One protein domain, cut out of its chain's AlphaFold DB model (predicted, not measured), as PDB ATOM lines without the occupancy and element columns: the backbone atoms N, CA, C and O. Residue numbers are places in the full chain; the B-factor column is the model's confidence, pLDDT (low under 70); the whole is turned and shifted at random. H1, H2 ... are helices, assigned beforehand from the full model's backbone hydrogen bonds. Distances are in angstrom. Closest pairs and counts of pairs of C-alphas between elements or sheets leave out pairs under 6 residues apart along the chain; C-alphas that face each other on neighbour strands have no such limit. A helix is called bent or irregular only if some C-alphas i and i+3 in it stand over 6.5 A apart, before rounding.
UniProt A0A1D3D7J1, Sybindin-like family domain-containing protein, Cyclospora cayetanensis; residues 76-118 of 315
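What this domain is: This is residues 76 to 118 of the 315 residues of the protein "Sybindin-like family domain-containing protein" of Cyclospora cayetanensis (UniProt A0A1D3D7J1). Two straight helices, H1 and then H2, follow each other nearly end to end and make a wide, open V, with the corner at the two-residue link between them. The arms open away from each other, and nothing fills the space between them. The printed part has 43 residues, with two named helices in the order H1, H2 and no named strand; the class is all helix. The whole is extended, with a radius of gyration of the C-alphas of 17.4 A, and the C-alphas span 54 by 20 by 6 A.

How they stand to each other: H1, residues 78 to 95, comes first, and a tight link of 2 residues joins it to H2, residues 98 to 118. The two helices are close but not clearly touching, with 1 pair of C-alphas within 8 A, those of Gln 95 and Gln 101 at 7.4 A. Their lines stand at a steep tilt of 58 degrees, and they run the same way. Their centres are 29.1 A apart. In H1 and H2 every O i to N i+4 pair is within hydrogen-bond range.

Where its parts are: H1 runs from Gln 78, with its C-alpha at (53.086, -10.907, -34.573), to Gln 95, with its C-alpha at (35.680, 3.569, -47.221), a length of 25.9 A. H2, the longest helix with 21 residues, begins at Pro 98 and ends at Gln 118, with its C-alpha at (36.729, 26.825, -67.445), a length of 30.3 A. Neither helix is bent.

The domain as a whole: The two C-alphas farthest apart, those of Pro 77 and Gln 117, are 53.7 A apart. Residues 76 to 118 stand free: no C-alphas 8 or more residues apart along the chain come within 10 A. The printed part has no cut and no long link. The mean pLDDT of the printed part is 90.6, and no printed residue is under 70.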
ATOM      1  N   VAL A  76      58.931  -7.561 -35.990       71.31
ATOM      2  CA  VAL A  76      57.674  -6.903 -35.655       71.31
ATOM      3  C   VAL A  76      56.853  -7.952 -34.911       71.31
ATOM      4  O   VAL A  76      56.622  -9.024 -35.487       71.31
ATOM      5  N   PRO A  77      56.474  -7.700 -33.646       84.31
ATOM      6  CA  PRO A  77      55.685  -8.646 -32.874       84.31
ATOM      7  C   PRO A  77      54.470  -9.070 -33.695       84.31
ATOM      8  O   PRO A  77      53.791  -8.212 -34.266       84.31
ATOM      9  N   GLN A  78      54.212 -10.378 -33.791       85.62
ATOM     10  CA  GLN A  78      53.086 -10.907 -34.573       85.62
ATOM     11  C   GLN A  78      51.770 -10.232 -34.165       85.62
ATOM     12  O   GLN A  78      51.039  -9.752 -35.026       85.62
ATOM     13  N   GLN A  79      51.612  -9.991 -32.862       88.56
ATOM     14  CA  GLN A  79      50.491  -9.261 -32.281       88.56
ATOM     15  C   GLN A  79      50.296  -7.855 -32.872       88.56
ATOM     16  O   GLN A  79      49.172  -7.461 -33.174       88.56
ATOM     17  N   LEU A  80      51.375  -7.099 -33.112       86.69
ATOM     18  CA  LEU A  80      51.270  -5.783 -33.750       86.69
ATOM     19  C   LEU A  80      50.866  -5.920 -35.220       86.69
ATOM     20  O   LEU A  80      50.081  -5.122 -35.724       86.69
ATOM     21  N   ARG A  81      51.376  -6.945 -35.910       87.38
ATOM     22  CA  ARG A  81      51.026  -7.214 -37.306       87.38
ATOM     23  C   ARG A  81      49.543  -7.574 -37.446       87.38
ATOM     24  O   ARG A  81      48.913  -7.111 -38.392       87.38
ATOM     25  N   GLU A  82      48.985  -8.345 -36.515       93.12
ATOM     26  CA  GLU A  82      47.553  -8.666 -36.474       93.12
ATOM     27  C   GLU A  82      46.688  -7.436 -36.182       93.12
ATOM     28  O   GLU A  82      45.726  -7.196 -36.910       93.12
ATOM     29  N   VAL A  83      47.060  -6.616 -35.193       92.56
ATOM     30  CA  VAL A  83      46.342  -5.368 -34.875       92.56
ATOM     31  C   VAL A  83      46.333  -4.420 -36.072       92.56
ATOM     32  O   VAL A  83      45.292  -3.868 -36.424       92.56
ATOM     33  N   LEU A  84      47.470  -4.268 -36.750       91.81
ATOM     34  CA  LEU A  84      47.580  -3.394 -37.915       91.81
ATOM     35  C   LEU A  84      46.744  -3.928 -39.088       91.81
ATOM     36  O   LEU A  84      46.108  -3.150 -39.797       91.81
ATOM     37  N   ARG A  85      46.659  -5.257 -39.244       94.62
ATOM     38  CA  ARG A  85      45.759  -5.898 -40.214       94.62
ATOM     39  C   ARG A  85      44.288  -5.618 -39.906       94.62
ATOM     40  O   ARG A  85      43.549  -5.260 -40.818       94.62
ATOM     41  N   GLN A  86      43.878  -5.745 -38.643       96.00
ATOM     42  CA  GLN A  86      42.508  -5.445 -38.212       96.00
ATOM     43  C   GLN A  86      42.161  -3.967 -38.427       96.00
ATOM     44  O   GLN A  86      41.091  -3.653 -38.944       96.00
ATOM     45  N   GLN A  87      43.082  -3.057 -38.101       91.25
ATOM     46  CA  GLN A  87      42.881  -1.623 -38.301       91.25
ATOM     47  C   GLN A  87      42.728  -1.275 -39.788       91.25
ATOM     48  O   GLN A  87      41.835  -0.508 -40.151       91.25
ATOM     49  N   LEU A  88      43.550  -1.872 -40.656       91.75
ATOM     50  CA  LEU A  88      43.458  -1.667 -42.101       91.75
ATOM     51  C   LEU A  88      42.117  -2.170 -42.658       91.75
ATOM     52  O   LEU A  88      41.509  -1.514 -43.501       91.75
ATOM     53  N   GLN A  89      41.635  -3.311 -42.160       94.69
ATOM     54  CA  GLN A  89      40.350  -3.876 -42.569       94.69
ATOM     55  C   GLN A  89      39.171  -2.985 -42.149       94.69
ATOM     56  O   GLN A  89      38.231  -2.805 -42.923       94.69
ATOM     57  N   LEU A  90      39.246  -2.367 -40.966       92.50
ATOM     58  CA  LEU A  90      38.245  -1.405 -40.502       92.50
ATOM     59  C   LEU A  90      38.239  -0.145 -41.376       92.50
ATOM     60  O   LEU A  90      37.173   0.309 -41.784       92.50
ATOM     61  N   ILE A  91      39.414   0.383 -41.736       88.31
ATOM     62  CA  ILE A  91      39.531   1.529 -42.653       88.31
ATOM     63  C   ILE A  91      38.926   1.196 -44.022       88.31
ATOM     64  O   ILE A  91      38.208   2.017 -44.592       88.31
ATOM     65  N   GLN A  92      39.165  -0.014 -44.533       89.25
ATOM     66  CA  GLN A  92      38.605  -0.442 -45.813       89.25
ATOM     67  C   GLN A  92      37.071  -0.554 -45.760       89.25
ATOM     68  O   GLN A  92      36.396  -0.133 -46.697       89.25
ATOM     69  N   GLN A  93      36.500  -1.040 -44.649       90.31
ATOM     70  CA  GLN A  93      35.046  -1.007 -44.458       90.31
ATOM     71  C   GLN A  93      34.500   0.416 -44.333       90.31
ATOM     72  O   GLN A  93      33.425   0.699 -44.858       90.31
ATOM     73  N   LEU A  94      35.232   1.322 -43.682       85.56
ATOM     74  CA  LEU A  94      34.809   2.715 -43.561       85.56
ATOM     75  C   LEU A  94      34.790   3.422 -44.927       85.56
ATOM     76  O   LEU A  94      33.915   4.247 -45.171       85.56
ATOM     77  N   GLN A  95      35.702   3.072 -45.839       76.75
ATOM     78  CA  GLN A  95      35.680   3.569 -47.221       76.75
ATOM     79  C   GLN A  95      34.462   3.089 -48.017       76.75
ATOM     80  O   GLN A  95      33.996   3.802 -48.902       76.75
ATOM     81  N   LEU A  96      33.914   1.916 -47.690       82.06
ATOM     82  CA  LEU A  96      32.662   1.426 -48.272       82.06
ATOM     83  C   LEU A  96      31.419   2.071 -47.649       82.06
ATOM     84  O   LEU A  96      30.299   1.742 -48.040       82.06
ATOM     85  N   HIS A  97      31.581   2.986 -46.688       88.31
ATOM     86  CA  HIS A  97      30.438   3.646 -46.089       88.31
ATOM     87  C   HIS A  97      29.748   4.536 -47.142       88.31
ATOM     88  O   HIS A  97      30.358   5.485 -47.647       88.31
ATOM     89  N   PRO A  98      28.464   4.287 -47.461       89.25
ATOM     90  CA  PRO A  98      27.782   4.920 -48.591       89.25
ATOM     91  C   PRO A  98      27.707   6.445 -48.460       89.25
ATOM     92  O   PRO A  98      27.669   7.153 -49.461       89.25
ATOM     93  N   VAL A  99      27.753   6.965 -47.229       86.00
ATOM     94  CA  VAL A  99      27.778   8.409 -46.952       86.00
ATOM     95  C   VAL A  99      29.066   9.066 -47.458       86.00
ATOM     96  O   VAL A  99      29.001  10.135 -48.062       86.00
ATOM     97  N   LEU A 100      30.227   8.429 -47.256       81.81
ATOM     98  CA  LEU A 100      31.504   8.946 -47.764       81.81
ATOM     99  C   LEU A 100      31.536   8.864 -49.291       81.81
ATOM    100  O   LEU A 100      31.871   9.843 -49.951       81.81
ATOM    101  N   GLN A 101      31.059   7.756 -49.859       88.75
ATOM    102  CA  GLN A 101      30.965   7.599 -51.309       88.75
ATOM    103  C   GLN A 101      30.024   8.635 -51.951       88.75
ATOM    104  O   GLN A 101      30.312   9.163 -53.027       88.75
ATOM    105  N   GLN A 102      28.914   8.976 -51.287       93.12
ATOM    106  CA  GLN A 102      28.000  10.026 -51.733       93.12
ATOM    107  C   GLN A 102      28.661  11.411 -51.686       93.12
ATOM    108  O   GLN A 102      28.472  12.213 -52.605       93.12
ATOM    109  N   GLN A 103      29.452  11.688 -50.647       90.88
ATOM    110  CA  GLN A 103      30.204  12.934 -50.531       90.88
ATOM    111  C   GLN A 103      31.279  13.043 -51.620       90.88
ATOM    112  O   GLN A 103      31.370  14.077 -52.284       90.88
ATOM    113  N   ASP A 104      32.021  11.969 -51.877       91.50
ATOM    114  CA  ASP A 104      33.029  11.920 -52.938       91.50
ATOM    115  C   ASP A 104      32.401  12.079 -54.326       91.50
ATOM    116  O   ASP A 104      32.919  12.820 -55.164       91.50
ATOM    117  N   ALA A 105      31.234  11.475 -54.565       95.00
ATOM    118  CA  ALA A 105      30.480  11.674 -55.800       95.00
ATOM    119  C   ALA A 105      30.028  13.136 -55.973       95.00
ATOM    120  O   ALA A 105      30.086  13.671 -57.084       95.00
ATOM    121  N   ALA A 106      29.611  13.807 -54.894       97.00
ATOM    122  CA  ALA A 106      29.243  15.221 -54.925       97.00
ATOM    123  C   ALA A 106      30.454  16.124 -55.216       97.00
ATOM    124  O   ALA A 106      30.374  17.007 -56.073       97.00
ATOM    125  N   ILE A 107      31.597  15.862 -54.573       96.31
ATOM    126  CA  ILE A 107      32.855  16.582 -54.825       96.31
ATOM    127  C   ILE A 107      33.318  16.361 -56.271       96.31
ATOM    128  O   ILE A 107      33.689  17.314 -56.959       96.31
ATOM    129  N   ALA A 108      33.249  15.126 -56.771       94.94
ATOM    130  CA  ALA A 108      33.604  14.798 -58.147       94.94
ATOM    131  C   ALA A 108      32.698  15.509 -59.166       94.94
ATOM    132  O   ALA A 108      33.196  15.989 -60.188       94.94
ATOM    133  N   ARG A 109      31.391  15.632 -58.889       96.69
ATOM    134  CA  ARG A 109      30.457  16.411 -59.721       96.69
ATOM    135  C   ARG A 109      30.828  17.891 -59.758       96.69
ATOM    136  O   ARG A 109      31.006  18.423 -60.848       96.69
ATOM    137  N   LEU A 110      31.046  18.513 -58.597       97.19
ATOM    138  CA  LEU A 110      31.479  19.915 -58.506       97.19
ATOM    139  C   LEU A 110      32.794  20.164 -59.260       97.19
ATOM    140  O   LEU A 110      32.967  21.198 -59.903       97.19
ATOM    141  N   ARG A 111      33.728  19.206 -59.218       95.94
ATOM    142  CA  ARG A 111      35.008  19.309 -59.932       95.94
ATOM    143  C   ARG A 111      34.829  19.272 -61.452       95.94
ATOM    144  O   ARG A 111      35.458  20.072 -62.141       95.94
ATOM    145  N   ARG A 112      33.964  18.389 -61.971       96.69
ATOM    146  CA  ARG A 112      33.632  18.344 -63.409       96.69
ATOM    147  C   ARG A 112      32.910  19.605 -63.864       96.69
ATOM    148  O   ARG A 112      33.251  20.143 -64.908       96.69
ATOM    149  N   GLU A 113      31.965  20.096 -63.068       96.31
ATOM    150  CA  GLU A 113      31.224  21.321 -63.375       96.31
ATOM    151  C   GLU A 113      32.163  22.530 -63.467       96.31
ATOM    152  O   GLU A 113      32.121  23.283 -64.439       96.31
ATOM    153  N   ARG A 114      33.102  22.665 -62.522       94.56
ATOM    154  CA  ARG A 114      34.113  23.729 -62.565       94.56
ATOM    155  C   ARG A 114      35.023  23.623 -63.798       94.56
ATOM    156  O   ARG A 114      35.377  24.645 -64.378       94.56
ATOM    157  N   MET A 115      35.395  22.409 -64.204       93.56
ATOM    158  CA  MET A 115      36.214  22.183 -65.400       93.56
ATOM    159  C   MET A 115      35.456  22.549 -66.686       93.56
ATOM    160  O   MET A 115      36.025  23.186 -67.569       93.56
ATOM    161  N   GLN A 116      34.161  22.228 -66.766       94.12
ATOM    162  CA  GLN A 116      33.308  22.639 -67.887       94.12
ATOM    163  C   GLN A 116      33.143  24.164 -67.955       94.12
ATOM    164  O   GLN A 116      33.220  24.736 -69.041       94.12
ATOM    165  N   GLN A 117      33.005  24.841 -66.809       93.38
ATOM    166  CA  GLN A 117      32.969  26.309 -66.771       93.38
ATOM    167  C   GLN A 117      34.287  26.944 -67.242       93.38
ATOM    168  O   GLN A 117      34.259  27.971 -67.918       93.38
ATOM    169  N   GLN A 118      35.442  26.336 -66.938       90.31
ATOM    170  CA  GLN A 118      36.729  26.825 -67.445       90.31
ATOM    171  C   GLN A 118      36.867  26.667 -68.963       90.31
ATOM    172  O   GLN A 118      37.379  27.579 -69.610       90.31
TER     173      GLN A 118